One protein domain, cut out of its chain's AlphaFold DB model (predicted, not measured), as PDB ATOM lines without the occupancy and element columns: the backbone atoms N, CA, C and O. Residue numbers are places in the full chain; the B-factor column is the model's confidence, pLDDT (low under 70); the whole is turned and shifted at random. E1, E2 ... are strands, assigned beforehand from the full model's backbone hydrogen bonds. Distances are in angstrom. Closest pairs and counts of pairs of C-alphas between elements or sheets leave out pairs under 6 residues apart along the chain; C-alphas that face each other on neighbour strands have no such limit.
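Overview. This is residues 8 to 80 of the 81 residues of an uncharacterized protein of Mesorhizobium sp (UniProt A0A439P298). One strongly twisted sheet of seven strands curls like part of a barrel and folds back on itself, so that E1 and E2 face E4, E5, E6 and E7, with E3 as the hinge. The printed part has 73 residues, no named helix and seven named strands, E1 to E7 along the chain and in the same order across the mixed sheet. It is all strand and compact, with a radius of gyration of the C-alphas of 11.3 A and spans of 32 by 22 by 18 A.

Along the chain. Find C-alpha 8 at (289.016, 317.156, 261.133); from there E1, residues 8 to 14, runs 18.8 A. E2, residues 17 to 23, and E3, residues 29 to 35, each run 19.6 A. E4 is short, residues 44 to 46; E5, residues 55 to 61, runs 13.6 A and E6, residues 68 to 73, 16.4 A. E7, residues 76 to 79, ends at C-alpha 79, (301.429, 318.939, 257.050).

Arrangement. Begin with the meander E1 E2 E3, each strand the antiparallel neighbour of the one before: look for N 11 and O 19, 2.9 A, and N 20 and O 32, 2.9 A. E3 and E4 are parallel, with N 46 and O 35 at 2.8 A. E4 E5 E6 E7 form a second meander: see N 45 and O 56, 2.7 A; N 59 and O 70, 2.8 A; N 71 and O 78, 2.9 A. The closest C-alphas of E3, the hinge, and E5 are those of Cys 30 and Cys 61, 6.1 A apart. The closest of edge strands E1 and E7 are those of Val 8 and Lys 76, 7.1 A.

Size, cuts and confidence. The C-alphas farthest apart, of Glu 15 and Leu 26, are 32.3 A apart. The printed part has no cut and no long link, and no printed residue is under pLDDT 70.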
ATOM      1  N   VAL A   8     289.302 318.529 261.563       91.81
ATOM      2  CA  VAL A   8     289.016 317.156 261.133       91.81
ATOM      3  C   VAL A   8     287.709 316.697 261.764       91.81
ATOM      4  O   VAL A   8     287.500 316.864 262.964       91.81
ATOM      5  N   ARG A   9     286.848 316.069 260.964       94.31
ATOM      6  CA  ARG A   9     285.607 315.440 261.411       94.31
ATOM      7  C   ARG A   9     285.443 314.064 260.777       94.31
ATOM      8  O   ARG A   9     285.755 313.872 259.604       94.31
ATOM      9  N   ILE A  10     284.908 313.126 261.551       94.81
ATOM     10  CA  ILE A  10     284.520 311.798 261.074       94.81
ATOM     11  C   ILE A  10     282.996 311.720 260.992       94.81
ATOM     12  O   ILE A  10     282.303 312.030 261.958       94.81
ATOM     13  N   GLU A  11     282.474 311.281 259.849       95.50
ATOM     14  CA  GLU A  11     281.064 310.914 259.677       95.50
ATOM     15  C   GLU A  11     280.959 309.390 259.489       95.50
ATOM     16  O   GLU A  11     281.225 308.898 258.386       95.50
ATOM     17  N   PRO A  12     280.593 308.617 260.530       92.06
ATOM     18  CA  PRO A  12     280.373 307.176 260.407       92.06
ATOM     19  C   PRO A  12     279.302 306.842 259.354       92.06
ATOM     20  O   PRO A  12     278.313 307.560 259.204       92.06
ATOM     21  N   ARG A  13     279.498 305.751 258.603       91.69
ATOM     22  CA  ARG A  13     278.595 305.309 257.517       91.69
ATOM     23  C   ARG A  13     278.135 303.864 257.663       91.69
ATOM     24  O   ARG A  13     276.998 303.562 257.319       91.69
ATOM     25  N   ALA A  14     279.022 302.994 258.124       86.69
ATOM     26  CA  ALA A  14     278.774 301.602 258.487       86.69
ATOM     27  C   ALA A  14     279.733 301.240 259.635       86.69
ATOM     28  O   ALA A  14     280.594 302.057 259.964       86.69
ATOM     29  N   GLU A  15     279.610 300.047 260.225       81.94
ATOM     30  CA  GLU A  15     280.459 299.630 261.359       81.94
ATOM     31  C   GLU A  15     281.958 299.823 261.086       81.94
ATOM     32  O   GLU A  15     282.670 300.345 261.937       81.94
ATOM     33  N   ASP A  16     282.425 299.494 259.877       90.75
ATOM     34  CA  ASP A  16     283.838 299.569 259.504       90.75
ATOM     35  C   ASP A  16     284.175 300.733 258.561       90.75
ATOM     36  O   ASP A  16     285.293 300.783 258.053       90.75
ATOM     37  N   ARG A  17     283.246 301.659 258.282       93.25
ATOM     38  CA  ARG A  17     283.429 302.699 257.254       93.25
ATOM     39  C   ARG A  17     282.965 304.070 257.720       93.25
ATOM     40  O   ARG A  17     281.864 304.225 258.245       93.25
ATOM     41  N   ALA A  18     283.747 305.094 257.395       94.75
ATOM     42  CA  ALA A  18     283.398 306.488 257.633       94.75
ATOM     43  C   ALA A  18     283.818 307.400 256.475       94.75
ATOM     44  O   ALA A  18     284.593 307.012 255.596       94.75
ATOM     45  N   PHE A  19     283.307 308.628 256.486       95.44
ATOM     46  CA  PHE A  19     283.939 309.727 255.777       95.44
ATOM     47  C   PHE A  19     284.874 310.490 256.708       95.44
ATOM     48  O   PHE A  19     284.482 310.863 257.812       95.44
ATOM     49  N   VAL A  20     286.082 310.759 256.225       94.06
ATOM     50  CA  VAL A  20     286.996 311.742 256.803       94.06
ATOM     51  C   VAL A  20     286.734 313.056 256.095       94.06
ATOM     52  O   VAL A  20     286.802 313.110 254.867       94.06
ATOM     53  N   ILE A  21     286.420 314.091 256.859       93.81
ATOM     54  CA  ILE A  21     286.161 315.431 256.352       93.81
ATOM     55  C   ILE A  21     287.181 316.367 256.972       93.81
ATOM     56  O   ILE A  21     287.329 316.408 258.193       93.81
ATOM     57  N   VAL A  22     287.882 317.108 256.121       91.94
ATOM     58  CA  VAL A  22     288.829 318.135 256.544       91.94
ATOM     59  C   VAL A  22     288.350 319.473 256.014       91.94
ATOM     60  O   VAL A  22     288.238 319.648 254.800       91.94
ATOM     61  N   SER A  23     288.079 320.407 256.921       91.12
ATOM     62  CA  SER A  23     287.706 321.776 256.564       91.12
ATOM     63  C   SER A  23     288.934 322.684 256.649       91.12
ATOM     64  O   SER A  23     289.618 322.742 257.678       91.12
ATOM     65  N   CYS A  24     289.202 323.382 255.548       87.94
ATOM     66  CA  CYS A  24     290.326 324.285 255.344       87.94
ATOM     67  C   CYS A  24     289.940 325.738 255.705       87.94
ATOM     68  O   CYS A  24     288.793 326.141 255.500       87.94
ATOM     69  N   PRO A  25     290.895 326.584 256.134       84.56
ATOM     70  CA  PRO A  25     290.656 327.979 256.529       84.56
ATOM     71  C   PRO A  25     290.054 328.883 255.454       84.56
ATOM     72  O   PRO A  25     289.415 329.878 255.777       84.56
ATOM     73  N   LEU A  26     290.267 328.563 254.175       82.31
ATOM     74  CA  LEU A  26     289.802 329.365 253.039       82.31
ATOM     75  C   LEU A  26     288.484 328.828 252.454       82.31
ATOM     76  O   LEU A  26     288.284 328.858 251.244       82.31
ATOM     77  N   ASN A  27     287.599 328.321 253.320       74.00
ATOM     78  CA  ASN A  27     286.299 327.720 252.983       74.00
ATOM     79  C   ASN A  27     286.368 326.488 252.059       74.00
ATOM     80  O   ASN A  27     285.371 326.114 251.444       74.00
ATOM     81  N   GLY A  28     287.533 325.846 251.960       84.12
ATOM     82  CA  GLY A  28     287.689 324.570 251.268       84.12
ATOM     83  C   GLY A  28     287.260 323.405 252.156       84.12
ATOM     84  O   GLY A  28     287.510 323.419 253.357       84.12
ATOM     85  N   GLU A  29     286.661 322.373 251.574       90.38
ATOM     86  CA  GLU A  29     286.427 321.104 252.263       90.38
ATOM     87  C   GLU A  29     286.903 319.955 251.383       90.38
ATOM     88  O   GLU A  29     286.640 319.920 250.178       90.38
ATOM     89  N   CYS A  30     287.594 319.001 251.993       90.94
ATOM     90  CA  CYS A  30     287.912 317.743 251.353       90.94
ATOM     91  C   CYS A  30     287.301 316.569 252.114       90.94
ATOM     92  O   CYS A  30     287.215 316.574 253.343       90.94
ATOM     93  N   LYS A  31     286.902 315.546 251.356       93.31
ATOM     94  CA  LYS A  31     286.171 314.389 251.860       93.31
ATOM     95  C   LYS A  31     286.704 313.100 251.246       93.31
ATOM     96  O   LYS A  31     286.746 312.975 250.025       93.31
ATOM     97  N   TRP A  32     287.018 312.117 252.087       92.94
ATOM     98  CA  TRP A  32     287.493 310.793 251.662       92.94
ATOM     99  C   TRP A  32     286.751 309.687 252.395       92.94
ATOM    100  O   TRP A  32     286.283 309.874 253.514       92.94
ATOM    101  N   SER A  33     286.642 308.516 251.767       94.00
ATOM    102  CA  SER A  33     286.210 307.311 252.480       94.00
ATOM    103  C   SER A  33     287.390 306.716 253.246       94.00
ATOM    104  O   SER A  33     288.470 306.582 252.671       94.00
ATOM    105  N   ALA A  34     287.162 306.318 254.496       94.75
ATOM    106  CA  ALA A  34     288.120 305.578 255.307       94.75
ATOM    107  C   ALA A  34     287.473 304.350 255.958       94.75
ATOM    108  O   ALA A  34     286.254 304.314 256.159       94.75
ATOM    109  N   TRP A  35     288.292 303.348 256.275       95.25
ATOM    110  CA  TRP A  35     287.845 302.063 256.809       95.25
ATOM    111  C   TRP A  35     288.605 301.641 258.065       95.25
ATOM    112  O   TRP A  35     289.819 301.806 258.138       95.25
ATOM    113  N   GLN A  36     287.922 300.990 259.005       94.06
ATOM    114  CA  GLN A  36     288.511 300.395 260.212       94.06
ATOM    115  C   GLN A  36     289.195 299.049 259.937       94.06
ATOM    116  O   GLN A  36     288.955 298.040 260.592       94.06
ATOM    117  N   ARG A  37     290.038 299.012 258.906       90.31
ATOM    118  CA  ARG A  37     290.818 297.834 258.513       90.31
ATOM    119  C   ARG A  37     292.113 298.258 257.827       90.31
ATOM    120  O   ARG A  37     292.153 299.383 257.321       90.31
ATOM    121  N   PRO A  38     293.143 297.394 257.773       85.75
ATOM    122  CA  PRO A  38     294.405 297.723 257.121       85.75
ATOM    123  C   PRO A  38     294.196 298.298 255.717       85.75
ATOM    124  O   PRO A  38     293.362 297.806 254.952       85.75
ATOM    125  N   ALA A  39     294.944 299.354 255.395       81.62
ATOM    126  CA  ALA A  39     294.888 299.978 254.081       81.62
ATOM    127  C   ALA A  39     295.305 298.968 252.998       81.62
ATOM    128  O   ALA A  39     296.322 298.287 253.124       81.62
ATOM    129  N   ALA A  40     294.516 298.880 251.928       83.38
ATOM    130  CA  ALA A  40     294.803 298.063 250.757       83.38
ATOM    131  C   ALA A  40     294.625 298.918 249.496       83.38
ATOM    132  O   ALA A  40     293.560 299.498 249.282       83.38
ATOM    133  N   GLY A  41     295.663 299.019 248.662       84.12
ATOM    134  CA  GLY A  41     295.645 299.894 247.486       84.12
ATOM    135  C   GLY A  41     295.448 301.369 247.858       84.12
ATOM    136  O   GLY A  41     296.106 301.874 248.760       84.12
ATOM    137  N   ALA A  42     294.527 302.058 247.176       82.19
ATOM    138  CA  ALA A  42     294.228 303.483 247.379       82.19
ATOM    139  C   ALA A  42     293.221 303.759 248.521       82.19
ATOM    140  O   ALA A  42     292.487 304.746 248.487       82.19
ATOM    141  N   MET A  43     293.119 302.859 249.501       89.31
ATOM    142  CA  MET A  43     292.187 302.998 250.622       89.31
ATOM    143  C   MET A  43     292.839 303.698 251.812       89.31
ATOM    144  O   MET A  43     293.956 303.356 252.194       89.31
ATOM    145  N   TRP A  44     292.088 304.585 252.466       93.56
ATOM    146  CA  TRP A  44     292.461 305.106 253.778       93.56
ATOM    147  C   TRP A  44     291.939 304.198 254.889       93.56
ATOM    148  O   TRP A  44     290.766 303.827 254.929       93.56
ATOM    149  N   ASN A  45     292.821 303.847 255.806       95.00
ATOM    150  CA  ASN A  45     292.521 303.272 257.096       95.00
ATOM    151  C   ASN A  45     292.187 304.378 258.113       95.00
ATOM    152  O   ASN A  45     292.795 305.446 258.106       95.00
ATOM    153  N   TRP A  46     291.239 304.086 258.997       94.12
ATOM    154  CA  TRP A  46     290.874 304.862 260.176       94.12
ATOM    155  C   TRP A  46     290.939 303.954 261.406       94.12
ATOM    156  O   TRP A  46     290.516 302.804 261.347       94.12
ATOM    157  N   ASP A  47     291.444 304.462 262.523       94.38
ATOM    158  CA  ASP A  47     291.585 303.718 263.784       94.38
ATOM    159  C   ASP A  47     290.274 303.484 264.558       94.38
ATOM    160  O   ASP A  47     290.276 302.817 265.589       94.38
ATOM    161  N   GLY A  48     289.152 304.029 264.083       93.25
ATOM    162  CA  GLY A  48     287.848 303.912 264.736       93.25
ATOM    163  C   GLY A  48     287.572 304.970 265.806       93.25
ATOM    164  O   GLY A  48     286.459 305.041 266.331       93.25
ATOM    165  N   ASN A  49     288.529 305.857 266.098       94.00
ATOM    166  CA  ASN A  49     288.330 306.940 267.050       94.00
ATOM    167  C   ASN A  49     287.674 308.152 266.370       94.00
ATOM    168  O   ASN A  49     288.270 308.799 265.515       94.00
ATOM    169  N   VAL A  50     286.435 308.478 266.744       93.50
ATOM    170  CA  VAL A  50     285.705 309.631 266.181       93.50
ATOM    171  C   VAL A  50     286.186 310.960 266.778       93.50
ATOM    172  O   VAL A  50     286.234 311.962 266.069       93.50
ATOM    173  N   GLY A  51     286.533 310.979 268.069       93.62
ATOM    174  CA  GLY A  51     286.905 312.206 268.786       93.62
ATOM    175  C   GLY A  51     288.344 312.652 268.532       93.62
ATOM    176  O   GLY A  51     288.644 313.840 268.611       93.62
ATOM    177  N   ALA A  52     289.224 311.706 268.211       94.44
ATOM    178  CA  ALA A  52     290.622 311.966 267.898       94.44
ATOM    179  C   ALA A  52     291.145 310.948 266.865       94.44
ATOM    180  O   ALA A  52     291.955 310.086 267.207       94.44
ATOM    181  N   PRO A  53     290.670 311.010 265.606       94.69
ATOM    182  CA  PRO A  53     290.987 310.009 264.591       94.69
ATOM    183  C   PRO A  53     292.467 309.977 264.227       94.69
ATOM    184  O   PRO A  53     293.122 311.016 264.143       94.69
ATOM    185  N   THR A  54     292.953 308.790 263.886       94.94
ATOM    186  CA  THR A  54     294.197 308.600 263.131       94.94
ATOM    187  C   THR A  54     293.864 307.999 261.774       94.94
ATOM    188  O   THR A  54     293.157 306.993 261.705       94.94
ATOM    189  N   ILE A  55     294.354 308.625 260.698       93.75
ATOM    190  CA  ILE A  55     294.087 308.220 259.313       93.75
ATOM    191  C   ILE A  55     295.407 307.926 258.596       93.75
ATOM    192  O   ILE A  55     296.344 308.724 258.662       93.75
ATOM    193  N   SER A  56     295.469 306.790 257.897       92.69
ATOM    194  CA  SER A  56     296.631 306.376 257.098       92.69
ATOM    195  C   SER A  56     296.199 305.793 255.743       92.69
ATOM    196  O   SER A  56     295.158 305.153 255.691       92.69
ATOM    197  N   PRO A  57     296.935 305.968 254.632       90.69
ATOM    198  CA  PRO A  57     298.128 306.800 254.487       90.69
ATOM    199  C   PRO A  57     297.793 308.298 254.609       90.69
ATOM    200  O   PRO A  57     296.695 308.678 255.015       90.69
ATOM    201  N   SER A  58     298.760 309.163 254.311       89.75
ATOM    202  CA  SER A  58     298.534 310.605 254.249       89.75
ATOM    203  C   SER A  58     297.421 310.970 253.263       89.75
ATOM    204  O   SER A  58     297.054 310.224 252.351       89.75
ATOM    205  N   ILE A  59     296.841 312.131 253.506       89.19
ATOM    206  CA  ILE A  59     295.737 312.698 252.765       89.19
ATOM    207  C   ILE A  59     296.279 313.761 251.821       89.19
ATOM    208  O   ILE A  59     297.061 314.623 252.223       89.19
ATOM    209  N   ASP A  60     295.809 313.709 250.579       89.00
ATOM    210  CA  ASP A  60     296.034 314.752 249.587       89.00
ATOM    211  C   ASP A  60     294.747 315.565 249.383       89.00
ATOM    212  O   ASP A  60     293.725 315.038 248.932       89.00
ATOM    213  N   CYS A  61     294.804 316.849 249.735       87.88
ATOM    214  CA  CYS A  61     293.720 317.814 249.633       87.88
ATOM    215  C   CYS A  61     294.165 319.055 248.860       87.88
ATOM    216  O   CYS A  61     294.855 319.936 249.374       87.88
ATOM    217  N   HIS A  62     293.672 319.170 247.632       86.62
ATOM    218  CA  HIS A  62     293.989 320.272 246.725       86.62
ATOM    219  C   HIS A  62     293.189 321.559 246.991       86.62
ATOM    220  O   HIS A  62     293.277 322.512 246.217       86.62
ATOM    221  N   GLN A  63     292.395 321.603 248.064       86.56
ATOM    222  CA  GLN A  63     291.587 322.774 248.391       86.56
ATOM    223  C   GLN A  63     292.452 323.913 248.960       86.56
ATOM    224  O   GLN A  63     293.420 323.654 249.690       86.56
ATOM    225  N   PRO A  64     292.111 325.185 248.671       80.44
ATOM    226  CA  PRO A  64     292.830 326.332 249.211       80.44
ATOM    227  C   PRO A  64     292.933 326.288 250.743       80.44
ATOM    228  O   PRO A  64     291.950 326.071 251.448       80.44
ATOM    229  N   GLY A  65     294.142 326.512 251.264       79.06
ATOM    230  CA  GLY A  65     294.406 326.567 252.704       79.06
ATOM    231  C   GLY A  65     294.614 325.213 253.396       79.06
ATOM    232  O   GLY A  65     294.885 325.216 254.588       79.06
ATOM    233  N   CYS A  66     294.529 324.078 252.690       79.50
ATOM    234  CA  CYS A  66     294.735 322.745 253.280       79.50
ATOM    235  C   CYS A  66     296.168 322.183 253.189       79.50
ATOM    236  O   CYS A  66     296.421 321.084 253.668       79.50
ATOM    237  N   GLY A  67     297.115 322.904 252.583       76.12
ATOM    238  CA  GLY A  67     298.528 322.493 252.576       76.12
ATOM    239  C   GLY A  67     298.889 321.334 251.635       76.12
ATOM    240  O   GLY A  67     299.969 320.781 251.781       76.12
ATOM    241  N   ARG A  68     298.036 320.997 250.650       76.38
ATOM    242  CA  ARG A  68     298.175 319.894 249.668       76.38
ATOM    243  C   ARG A  68     298.293 318.492 250.273       76.38
ATOM    244  O   ARG A  68     297.499 317.647 249.898       76.38
ATOM    245  N   HIS A  69     299.221 318.228 251.188       87.06
ATOM    246  CA  HIS A  69     299.524 316.885 251.673       87.06
ATOM    247  C   HIS A  69     299.800 316.858 253.185       87.06
ATOM    248  O   HIS A  69     300.703 317.529 253.687       87.06
ATOM    249  N   PHE A  70     299.028 316.068 253.933       88.06
ATOM    250  CA  PHE A  70     299.139 315.990 255.393       88.06
ATOM    251  C   PHE A  70     298.707 314.623 255.935       88.06
ATOM    252  O   PHE A  70     297.920 313.911 255.321       88.06
ATOM    253  N   SER A  71     299.191 314.248 257.116       91.38
ATOM    254  CA  SER A  71     298.642 313.117 257.881       91.38
ATOM    255  C   SER A  71     297.628 313.600 258.906       91.38
ATOM    256  O   SER A  71     297.685 314.747 259.336       91.38
ATOM    257  N   ILE A  72     296.736 312.714 259.349       93.19
ATOM    258  CA  ILE A  72     295.887 312.960 260.518       93.19
ATOM    259  C   ILE A  72     296.311 312.001 261.625       93.19
ATOM    260  O   ILE A  72     296.228 310.786 261.453       93.19
ATOM    261  N   VAL A  73     296.745 312.549 262.756       94.25
ATOM    262  CA  VAL A  73     297.184 311.783 263.928       94.25
ATOM    263  C   VAL A  73     296.504 312.346 265.166       94.25
ATOM    264  O   VAL A  73     296.650 313.534 265.462       94.25
ATOM    265  N   ASN A  74     295.768 311.503 265.895       94.94
ATOM    266  CA  ASN A  74     295.065 311.888 267.122       94.94
ATOM    267  C   ASN A  74     294.205 313.164 266.947       94.94
ATOM    268  O   ASN A  74     294.274 314.104 267.739       94.94
ATOM    269  N   GLY A  75     293.453 313.230 265.843       92.19
ATOM    270  CA  GLY A  75     292.565 314.336 265.472       92.19
ATOM    271  C   GLY A  75     293.246 315.582 264.901       92.19
ATOM    272  O   GLY A  75     292.555 316.537 264.552       92.19
ATOM    273  N   LYS A  76     294.578 315.597 264.779       90.69
ATOM    274  CA  LYS A  76     295.333 316.749 264.270       90.69
ATOM    275  C   LYS A  76     295.856 316.485 262.870       90.69
ATOM    276  O   LYS A  76     296.491 315.458 262.638       90.69
ATOM    277  N   ALA A  77     295.647 317.436 261.966       88.62
ATOM    278  CA  ALA A  77     296.322 317.429 260.679       88.62
ATOM    279  C   ALA A  77     297.770 317.923 260.841       88.62
ATOM    280  O   ALA A  77     298.012 318.978 261.425       88.62
ATOM    281  N   VAL A  78     298.726 317.152 260.327       87.56
ATOM    282  CA  VAL A  78     300.160 317.455 260.338       87.56
ATOM    283  C   VAL A  78     300.631 317.516 258.892       87.56
ATOM    284  O   VAL A  78     300.652 316.491 258.208       87.56
ATOM    285  N   SER A  79     300.956 318.720 258.420       81.25
ATOM    286  CA  SER A  79     301.429 318.939 257.050       81.25
ATOM    287  C   SER A  79     302.789 318.286 256.838       81.25
ATOM    288  O   SER A  79     303.679 318.431 257.677       81.25
ATOM    289  N   HIS A  80     302.956 317.619 255.698       71.69
ATOM    290  CA  HIS A  80     304.258 317.153 255.226       71.69
ATOM    291  C   HIS A  80     304.700 318.106 254.118       71.69
ATOM    292  O   HIS A  80     304.020 318.198 253.098       71.69
TER     293      HIS A  80